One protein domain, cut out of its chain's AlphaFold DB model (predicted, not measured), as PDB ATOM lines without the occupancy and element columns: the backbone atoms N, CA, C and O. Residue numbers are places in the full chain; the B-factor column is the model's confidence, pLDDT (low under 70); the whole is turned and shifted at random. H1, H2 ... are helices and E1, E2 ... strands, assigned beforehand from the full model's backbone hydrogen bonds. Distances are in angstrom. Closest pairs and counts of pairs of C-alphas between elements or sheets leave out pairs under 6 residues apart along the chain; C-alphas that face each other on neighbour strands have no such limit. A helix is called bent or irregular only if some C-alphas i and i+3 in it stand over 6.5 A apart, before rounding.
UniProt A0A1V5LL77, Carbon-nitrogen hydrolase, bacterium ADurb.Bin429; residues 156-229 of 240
ATOM      1  N   ARG A 156      -1.800  31.851  86.419       96.75
ATOM      2  CA  ARG A 156      -1.806  30.493  86.975       96.75
ATOM      3  C   ARG A 156      -0.826  30.380  88.129       96.75
ATOM      4  O   ARG A 156       0.153  31.117  88.208       96.75
ATOM      5  N   LEU A 157      -1.109  29.428  89.012       97.19
ATOM      6  CA  LEU A 157      -0.266  29.092  90.146       97.19
ATOM      7  C   LEU A 157       0.698  27.957  89.782       97.19
ATOM      8  O   LEU A 157       0.302  26.959  89.170       97.19
ATOM      9  N   PHE A 158       1.946  28.092  90.206       96.12
ATOM     10  CA  PHE A 158       3.052  27.182  89.933       96.12
ATOM     11  C   PHE A 158       3.694  26.741  91.248       96.12
ATOM     12  O   PHE A 158       3.786  27.522  92.196       96.12
ATOM     13  N   HIS A 159       4.128  25.483  91.303       94.19
ATOM     14  CA  HIS A 159       4.992  24.993  92.378       94.19
ATOM     15  C   HIS A 159       6.452  25.321  92.048       94.19
ATOM     16  O   HIS A 159       6.804  25.405  90.872       94.19
ATOM     17  N   VAL A 160       7.305  25.510  93.057       90.81
ATOM     18  CA  VAL A 160       8.735  25.800  92.823       90.81
ATOM     19  C   VAL A 160       9.510  24.610  92.255       90.81
ATOM     20  O   VAL A 160      10.413  24.816  91.441       90.81
ATOM     21  N   ASP A 161       9.145  23.381  92.630       87.06
ATOM     22  CA  ASP A 161       9.698  22.171  92.008       87.06
ATOM     23  C   ASP A 161       9.378  22.163  90.516       87.06
ATOM     24  O   ASP A 161       8.303  22.615  90.108       87.06
ATOM     25  N   TYR A 162      10.307  21.646  89.708       82.38
ATOM     26  CA  TYR A 162      10.218  21.586  88.243       82.38
ATOM     27  C   TYR A 162      10.198  22.943  87.515       82.38
ATOM     28  O   TYR A 162      10.534  23.001  86.338       82.38
ATOM     29  N   ASN A 163       9.854  24.048  88.186       87.69
ATOM     30  CA  ASN A 163       9.791  25.374  87.564       87.69
ATOM     31  C   ASN A 163      10.973  26.282  87.926       87.69
ATOM     32  O   ASN A 163      11.444  27.019  87.063       87.69
ATOM     33  N   ILE A 164      11.433  26.267  89.185       80.75
ATOM     34  CA  ILE A 164      12.566  27.081  89.672       80.75
ATOM     35  C   ILE A 164      13.793  26.201  89.908       80.75
ATOM     36  O   ILE A 164      14.885  26.538  89.454       80.75
ATOM     37  N   ALA A 165      13.604  25.102  90.639       64.38
ATOM     38  CA  ALA A 165      14.655  24.167  91.014       64.38
ATOM     39  C   ALA A 165      14.708  23.027  89.995       64.38
ATOM     40  O   ALA A 165      14.266  21.913  90.268       64.38
ATOM     41  N   ASP A 166      15.193  23.327  88.795       59.69
ATOM     42  CA  ASP A 166      15.552  22.278  87.852       59.69
ATOM     43  C   ASP A 166      17.001  21.865  88.132       59.69
ATOM     44  O   ASP A 166      17.930  22.645  87.935       59.69
ATOM     45  N   MET A 167      17.185  20.666  88.685       50.50
ATOM     46  CA  MET A 167      18.513  20.105  88.962       50.50
ATOM     47  C   MET A 167      19.189  19.584  87.682       50.50
ATOM     48  O   MET A 167      20.381  19.279  87.719       50.50
ATOM     49  N   GLU A 168      18.449  19.458  86.571       54.31
ATOM     50  CA  GLU A 168      18.932  18.883  85.310       54.31
ATOM     51  C   GLU A 168      19.319  19.946  84.263       54.31
ATOM     52  O   GLU A 168      20.129  19.654  83.382       54.31
ATOM     53  N   HIS A 169      18.822  21.184  84.373       52.22
ATOM     54  CA  HIS A 169      19.095  22.268  83.417       52.22
ATOM     55  C   HIS A 169      19.855  23.440  84.060       52.22
ATOM     56  O   HIS A 169      19.443  23.968  85.088       52.22
ATOM     57  N   GLU A 170      20.927  23.918  83.407       54.62
ATOM     58  CA  GLU A 170      21.744  25.064  83.868       54.62
ATOM     59  C   GLU A 170      20.932  26.360  84.091       54.62
ATOM     60  O   GLU A 170      21.365  27.224  84.850       54.62
ATOM     61  N   GLN A 171      19.747  26.487  83.476       62.81
ATOM     62  CA  GLN A 171      18.829  27.612  83.660       62.81
ATOM     63  C   GLN A 171      17.372  27.118  83.657       62.81
ATOM     64  O   GLN A 171      16.864  26.675  82.625       62.81
ATOM     65  N   SER A 172      16.674  27.235  84.790       82.94
ATOM     66  CA  SER A 172      15.256  26.866  84.885       82.94
ATOM     67  C   SER A 172      14.379  27.683  83.925       82.94
ATOM     68  O   SER A 172      14.688  28.835  83.596       82.94
ATOM     69  N   GLY A 173      13.274  27.089  83.455       87.88
ATOM     70  CA  GLY A 173      12.377  27.700  82.463       87.88
ATOM     71  C   GLY A 173      11.900  29.100  82.855       87.88
ATOM     72  O   GLY A 173      11.858  30.007  82.023       87.88
ATOM     73  N   ILE A 174      11.645  29.312  84.148       91.06
ATOM     74  CA  ILE A 174      11.222  30.609  84.681       91.06
ATOM     75  C   ILE A 174      12.330  31.661  84.587       91.06
ATOM     76  O   ILE A 174      12.060  32.808  84.245       91.06
ATOM     77  N   ASN A 175      13.590  31.283  84.811       89.88
ATOM     78  CA  ASN A 175      14.705  32.214  84.708       89.88
ATOM     79  C   ASN A 175      14.947  32.631  83.251       89.88
ATOM     80  O   ASN A 175      15.275  33.791  82.996       89.88
ATOM     81  N   ARG A 176      14.751  31.715  82.289       92.19
ATOM     82  CA  ARG A 176      14.768  32.053  80.854       92.19
ATOM     83  C   ARG A 176      13.640  33.023  80.503       92.19
ATOM     84  O   ARG A 176      13.915  34.079  79.936       92.19
ATOM     85  N   LEU A 177      12.410  32.737  80.942       93.75
ATOM     86  CA  LEU A 177      11.255  33.619  80.738       93.75
ATOM     87  C   LEU A 177      11.510  35.034  81.277       93.75
ATOM     88  O   LEU A 177      11.276  36.018  80.578       93.75
ATOM     89  N   LEU A 178      12.016  35.147  82.506       92.56
ATOM     90  CA  LEU A 178      12.303  36.441  83.129       92.56
ATOM     91  C   LEU A 178      13.483  37.168  82.467       92.56
ATOM     92  O   LEU A 178      13.525  38.395  82.478       92.56
ATOM     93  N   THR A 179      14.422  36.449  81.851       93.56
ATOM     94  CA  THR A 179      15.525  37.072  81.101       93.56
ATOM     95  C   THR A 179      15.041  37.637  79.766       93.56
ATOM     96  O   THR A 179      15.430  38.735  79.377       93.56
ATOM     97  N   GLU A 180      14.180  36.901  79.064       94.56
ATOM     98  CA  GLU A 180      13.788  37.213  77.686       94.56
ATOM     99  C   GLU A 180      12.530  38.092  77.594       94.56
ATOM    100  O   GLU A 180      12.405  38.906  76.675       94.56
ATOM    101  N   ARG A 181      11.586  37.944  78.535       95.44
ATOM    102  CA  ARG A 181      10.222  38.500  78.441       95.44
ATOM    103  C   ARG A 181       9.667  39.054  79.759       95.44
ATOM    104  O   ARG A 181       8.451  39.147  79.913       95.44
ATOM    105  N   ALA A 182      10.510  39.484  80.703       94.19
ATOM    106  CA  ALA A 182      10.050  40.036  81.993       94.19
ATOM    107  C   ALA A 182       8.999  41.158  81.875       94.19
ATOM    108  O   ALA A 182       8.133  41.275  82.735       94.19
ATOM    109  N   TYR A 183       9.039  41.972  80.816       95.31
ATOM    110  CA  TYR A 183       8.084  43.068  80.600       95.31
ATOM    111  C   TYR A 183       6.691  42.601  80.136       95.31
ATOM    112  O   TYR A 183       5.769  43.412  80.090       95.31
ATOM    113  N   GLN A 184       6.536  41.322  79.777       96.56
ATOM    114  CA  GLN A 184       5.281  40.730  79.303       96.56
ATOM    115  C   GLN A 184       4.575  39.900  80.381       96.56
ATOM    116  O   GLN A 184       3.564  39.263  80.094       96.56
ATOM    117  N   VAL A 185       5.097  39.870  81.611       97.69
ATOM    118  CA  VAL A 185       4.566  39.024  82.683       97.69
ATOM    119  C   VAL A 185       4.541  39.736  84.031       97.69
ATOM    120  O   VAL A 185       5.250  40.707  84.273       97.69
ATOM    121  N   THR A 186       3.722  39.210  84.933       97.12
ATOM    122  CA  THR A 186       3.726  39.517  86.366       97.12
ATOM    123  C   THR A 186       4.085  38.255  87.128       97.12
ATOM    124  O   THR A 186       3.639  37.169  86.751       97.12
ATOM    125  N   ILE A 187       4.875  38.391  88.190       95.31
ATOM    126  CA  ILE A 187       5.234  37.278  89.062       95.31
ATOM    127  C   ILE A 187       5.073  37.686  90.520       95.31
ATOM    128  O   ILE A 187       5.600  38.711  90.947       95.31
ATOM    129  N   ASP A 188       4.353  36.868  91.280       95.38
ATOM    130  CA  ASP A 188       4.152  37.069  92.711       95.38
ATOM    131  C   ASP A 188       4.498  35.783  93.455       95.38
ATOM    132  O   ASP A 188       3.973  34.708  93.159       95.38
ATOM    133  N   HIS A 189       5.399  35.889  94.427       92.38
ATOM    134  CA  HIS A 189       5.917  34.745  95.168       92.38
ATOM    135  C   HIS A 189       5.251  34.617  96.539       92.38
ATOM    136  O   HIS A 189       5.155  35.589  97.287       92.38
ATOM    137  N   ASN A 190       4.911  33.385  96.920       94.81
ATOM    138  CA  ASN A 190       4.650  33.013  98.306       94.81
ATOM    139  C   ASN A 190       5.633  31.907  98.709       94.81
ATOM    140  O   ASN A 190       5.324  30.717  98.659       94.81
ATOM    141  N   TYR A 191       6.848  32.326  99.081       88.81
ATOM    142  CA  TYR A 191       7.945  31.421  99.435       88.81
ATOM    143  C   TYR A 191       7.599  30.455 100.586       88.81
ATOM    144  O   TYR A 191       7.877  29.269 100.433       88.81
ATOM    145  N   PRO A 192       6.939  30.879 101.688       92.69
ATOM    146  CA  PRO A 192       6.494  29.949 102.732       92.69
ATOM    147  C   PRO A 192       5.587  28.810 102.245       92.69
ATOM    148  O   PRO A 192       5.572  27.748 102.859       92.69
ATOM    149  N   ALA A 193       4.829  29.031 101.168       92.31
ATOM    150  CA  ALA A 193       3.968  28.022 100.557       92.31
ATOM    151  C   ALA A 193       4.624  27.307  99.361       92.31
ATOM    152  O   ALA A 193       3.963  26.492  98.721       92.31
ATOM    153  N   SER A 194       5.890  27.605  99.043       93.56
ATOM    154  CA  SER A 194       6.626  27.019  97.913       93.56
ATOM    155  C   SER A 194       5.889  27.147  96.573       93.56
ATOM    156  O   SER A 194       5.917  26.246  95.730       93.56
ATOM    157  N   VAL A 195       5.235  28.293  96.356       95.12
ATOM    158  CA  VAL A 195       4.519  28.601  95.112       95.12
ATOM    159  C   VAL A 195       4.812  30.010  94.610       95.12
ATOM    160  O   VAL A 195       5.220  30.903  95.359       95.12
ATOM    161  N   PHE A 196       4.540  30.224  93.329       96.06
ATOM    162  CA  PHE A 196       4.452  31.545  92.720       96.06
ATOM    163  C   PHE A 196       3.295  31.581  91.724       96.06
ATOM    164  O   PHE A 196       2.923  30.553  91.156       96.06
ATOM    165  N   ALA A 197       2.710  32.754  91.517       97.44
ATOM    166  CA  ALA A 197       1.750  32.976  90.449       97.44
ATOM    167  C   ALA A 197       2.415  33.740  89.306       97.44
ATOM    168  O   ALA A 197       3.110  34.728  89.541       97.44
ATOM    169  N   LEU A 198       2.182  33.278  88.080       97.69
ATOM    170  CA  LEU A 198       2.609  33.931  86.847       97.69
ATOM    171  C   LEU A 198       1.362  34.414  86.115       97.69
ATOM    172  O   LEU A 198       0.459  33.617  85.855       97.69
ATOM    173  N   GLY A 199       1.308  35.705  85.797       97.75
ATOM    174  CA  GLY A 199       0.248  36.301  84.983       97.75
ATOM    175  C   GLY A 199       0.800  36.885  83.695       97.75
ATOM    176  O   GLY A 199       1.814  37.580  83.737       97.75
ATOM    177  N   ALA A 200       0.131  36.636  82.575       97.69
ATOM    178  CA  ALA A 200       0.494  37.199  81.281       97.69
ATOM    179  C   ALA A 200      -0.020  38.639  81.129       97.69
ATOM    180  O   ALA A 200      -1.114  38.978  81.584       97.69
ATOM    181  N   LEU A 201       0.787  39.497  80.510       96.19
ATOM    182  CA  LEU A 201       0.400  40.837  80.068       96.19
ATOM    183  C   LEU A 201       0.111  40.822  78.557       96.19
ATOM    184  O   LEU A 201       0.130  39.779  77.911       96.19
ATOM    185  N   GLU A 202      -0.189  41.989  77.987       90.94
ATOM    186  CA  GLU A 202      -0.614  42.111  76.591       90.94
ATOM    187  C   GLU A 202       0.390  41.492  75.596       90.94
ATOM    188  O   GLU A 202       1.592  41.764  75.637       90.94
ATOM    189  N   GLY A 203      -0.128  40.671  74.675       93.19
ATOM    190  CA  GLY A 203       0.631  40.077  73.570       93.19
ATOM    191  C   GLY A 203       1.196  38.674  73.818       93.19
ATOM    192  O   GLY A 203       1.824  38.130  72.912       93.19
ATOM    193  N   VAL A 204       0.977  38.086  74.996       96.69
ATOM    194  CA  VAL A 204       1.300  36.683  75.314       96.69
ATOM    195  C   VAL A 204       0.205  36.085  76.192       96.69
ATOM    196  O   VAL A 204      -0.577  36.826  76.785       96.69
ATOM    197  N   THR A 205       0.176  34.761  76.310       97.75
ATOM    198  CA  THR A 205      -0.693  34.062  77.265       97.75
ATOM    199  C   THR A 205       0.079  33.095  78.152       97.75
ATOM    200  O   THR A 205       1.126  32.579  77.754       97.75
ATOM    201  N   VAL A 206      -0.417  32.798  79.360       97.25
ATOM    202  CA  VAL A 206       0.272  31.844  80.250       97.25
ATOM    203  C   VAL A 206       0.427  30.458  79.602       97.25
ATOM    204  O   VAL A 206       1.520  29.902  79.704       97.25
ATOM    205  N   PRO A 207      -0.574  29.886  78.899       97.19
ATOM    206  CA  PRO A 207      -0.397  28.617  78.189       97.19
ATOM    207  C   PRO A 207       0.716  28.636  77.129       97.19
ATOM    208  O   PRO A 207       1.478  27.672  77.044       97.19
ATOM    209  N   GLU A 208       0.844  29.719  76.354       97.50
ATOM    210  CA  GLU A 208       1.926  29.870  75.366       97.50
ATOM    211  C   GLU A 208       3.294  29.918  76.046       97.50
ATOM    212  O   GLU A 208       4.207  29.193  75.652       97.50
ATOM    213  N   LEU A 209       3.419  30.708  77.116       96.62
ATOM    214  CA  LEU A 209       4.659  30.804  77.886       96.62
ATOM    215  C   LEU A 209       5.023  29.465  78.540       96.62
ATOM    216  O   LEU A 209       6.192  29.088  78.556       96.62
ATOM    217  N   CYS A 210       4.039  28.711  79.039       95.75
ATOM    218  CA  CYS A 210       4.273  27.366  79.556       95.75
ATOM    219  C   CYS A 210       4.849  26.436  78.487       95.75
ATOM    220  O   CYS A 210       5.816  25.727  78.762       95.75
ATOM    221  N   ALA A 211       4.296  26.460  77.273       95.56
ATOM    222  CA  ALA A 211       4.782  25.639  76.169       95.56
ATOM    223  C   ALA A 211       6.193  26.048  75.708       95.56
ATOM    224  O   ALA A 211       7.032  25.182  75.471       95.56
ATOM    225  N   GLU A 212       6.470  27.350  75.608       95.00
ATOM    226  CA  GLU A 212       7.757  27.884  75.139       95.00
ATOM    227  C   GLU A 212       8.890  27.682  76.160       95.00
ATOM    228  O   GLU A 212      10.018  27.326  75.807       95.00
ATOM    229  N   TYR A 213       8.593  27.882  77.444       93.06
ATOM    230  CA  TYR A 213       9.592  27.849  78.512       93.06
ATOM    231  C   TYR A 213       9.606  26.542  79.309       93.06
ATOM    232  O   TYR A 213      10.451  26.388  80.191       93.06
ATOM    233  N   GLY A 214       8.737  25.583  78.979       92.38
ATOM    234  CA  GLY A 214       8.647  24.300  79.679       92.38
ATOM    235  C   GLY A 214       8.137  24.442  81.114       92.38
ATOM    236  O   GLY A 214       8.569  23.700  81.989       92.38
ATOM    237  N   LEU A 215       7.259  25.416  81.371       93.31
ATOM    238  CA  LEU A 215       6.682  25.625  82.701       93.31
ATOM    239  C   LEU A 215       5.476  24.717  82.914       93.31
ATOM    240  O   LEU A 215       4.675  24.477  82.006       93.31
ATOM    241  N   GLN A 216       5.297  24.280  84.154       93.81
ATOM    242  CA  GLN A 216       4.203  23.410  84.547       93.81
ATOM    243  C   GLN A 216       3.396  24.033  85.683       93.81
ATOM    244  O   GLN A 216       3.914  24.286  86.772       93.81
ATOM    245  N   THR A 217       2.096  24.240  85.457       95.06
ATOM    246  CA  THR A 217       1.197  24.711  86.520       95.06
ATOM    247  C   THR A 217       1.183  23.721  87.681       95.06
ATOM    248  O   THR A 217       1.360  22.513  87.502       95.06
ATOM    249  N   ARG A 218       0.911  24.206  88.893       94.25
ATOM    250  CA  ARG A 218       0.906  23.363  90.092       94.25
ATOM    251  C   ARG A 218      -0.039  22.168  89.954       94.25
ATOM    252  O   ARG A 218       0.335  21.051  90.286       94.25
ATOM    253  N   ASN A 219      -1.254  22.385  89.450       92.31
ATOM    254  CA  ASN A 219      -2.224  21.298  89.300       92.31
ATOM    255  C   ASN A 219      -1.778  20.280  88.233       92.31
ATOM    256  O   ASN A 219      -2.057  19.092  88.372       92.31
ATOM    257  N   ALA A 220      -1.059  20.703  87.185       92.69
ATOM    258  CA  ALA A 220      -0.449  19.771  86.236       92.69
ATOM    259  C   ALA A 220       0.669  18.944  86.896       92.69
ATOM    260  O   ALA A 220       0.667  17.722  86.754       92.69
ATOM    261  N   TYR A 221       1.543  19.582  87.681       92.50
ATOM    262  CA  TYR A 221       2.597  18.898  88.437       92.50
ATOM    263  C   TYR A 221       2.024  17.883  89.433       92.50
ATOM    264  O   TYR A 221       2.433  16.725  89.459       92.50
ATOM    265  N   PHE A 222       0.999  18.265  90.198       92.25
ATOM    266  CA  PHE A 222       0.356  17.363  91.157       92.25
ATOM    267  C   PHE A 222      -0.321  16.169  90.475       92.25
ATOM    268  O   PHE A 222      -0.197  15.045  90.960       92.25
ATOM    269  N   ARG A 223      -0.979  16.375  89.324       92.19
ATOM    270  CA  ARG A 223      -1.535  15.271  88.523       92.19
ATOM    271  C   ARG A 223      -0.444  14.312  88.047       92.19
ATOM    272  O   ARG A 223      -0.629  13.099  88.135       92.19
ATOM    273  N   GLN A 224       0.686  14.838  87.577       92.81
ATOM    274  CA  GLN A 224       1.830  14.022  87.171       92.81
ATOM    275  C   GLN A 224       2.404  13.229  88.353       92.81
ATOM    276  O   GLN A 224       2.595  12.020  88.232       92.81
ATOM    277  N   SER A 225       2.612  13.878  89.504       93.50
ATOM    278  CA  SER A 225       3.087  13.227  90.732       93.50
ATOM    279  C   SER A 225       2.163  12.079  91.143       93.50
ATOM    280  O   SER A 225       2.615  10.949  91.317       93.50
ATOM    281  N   ALA A 226       0.852  12.327  91.200       93.62
ATOM    282  CA  ALA A 226      -0.135  11.315  91.569       93.62
ATOM    283  C   ALA A 226      -0.151  10.112  90.606       93.62
ATOM    284  O   ALA A 226      -0.305   8.970  91.047       93.62
ATOM    285  N   ALA A 227       0.038  10.343  89.302       94.75
ATOM    286  CA  ALA A 227       0.126   9.268  88.314       94.75
ATOM    287  C   ALA A 227       1.377   8.395  88.522       94.75
ATOM    288  O   ALA A 227       1.271   7.166  88.528       94.75
ATOM    289  N   ILE A 228       2.536   9.017  88.765       94.94
ATOM    290  CA  ILE A 228       3.794   8.312  89.065       94.94
ATOM    291  C   ILE A 228       3.657   7.504  90.362       94.94
ATOM    292  O   ILE A 228       4.032   6.332  90.412       94.94
ATOM    293  N   GLU A 229       3.069   8.090  91.408       95.00
ATOM    294  CA  GLU A 229       2.809   7.383  92.662       95.00
ATOM    295  C   GLU A 229       1.924   6.146  92.462       95.00
ATOM    296  O   GLU A 229       2.205   5.087  93.028       95.00
TER     297      GLU A 229
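This is residues 156 to 229 of the 240 residues of the protein "Carbon-nitrogen hydrolase" of bacterium ADurb.Bin429 (UniProt A0A1V5LL77). A small sheet of three strands, E1, E3 and E2, has H1 and H2 packed on it, while H3 extends beyond the edge strand E1 and sticks out with residues 223 to 229 as a short arm. The E2-E3 hairpin makes up most of the sheet. The printed part has 74 residues, with named elements in the order E1, H1, E2, E3, H2, H3; the sheet is antiparallel and the class mixed, helices and strands. It is compact, with a radius of gyration of the C-alphas of 12.1 A and spans of 38 by 25 by 24 A.

E2, residues 185 to 190, is 16.7 A long and E3, residues 195 to 200, 16.8 A. E1, residues 156 to 159, begins at C-alpha 156 (-1.806, 30.493, 86.975). H1, residues 173 to 184, measures 15.2 A and is irregular: C-alphas 180 and 183 are 8.7 A apart. H2 is residues 206 to 213. H3, residues 218 to 229, measures 16.3 A and ends at C-alpha 229 (2.809, 7.383, 92.662).

E3 is the inner strand. Across the antiparallel neighbours E2 and E3, N 188 and O 197 are within hydrogen-bond range at 3.0 A; across the antiparallel neighbours E1 and E3, N 158 and O 196 are within hydrogen-bond range at 2.8 A. E1, H1 and E2 form a split strand-helix-strand unit, E3 between its strands, with a right-handed crossover. H1 and H2 on one face of the sheet give two layers. H1 stands up from the sheet over E2, at a height of 8.6 A. With residues 173 to 177 alone H1 touches H2, closest at the C-alphas of Gly 173 and Tyr 213, 4.8 A, at a steep tilt of 51 degrees, opposite ways. H3 stands at the sheet's level, its closest C-alpha to E1 that of Arg 218, 4.4 A from Phe 158. H3 is apart from H1 and H2. Every O i to N i+4 pair is within hydrogen-bond range in H2 and H3, and 5 of 8 in H1.

The C-alphas farthest apart, of Glu 202 and Glu 229, are 38.4 A apart, and the outline is only just elongated. The printed part has no cut. The link from E1 to H1, residues 160 to 172, is long; the others are tight. Mean pLDDT of the printed part is 90.2; residues 165 to 171 are under 70.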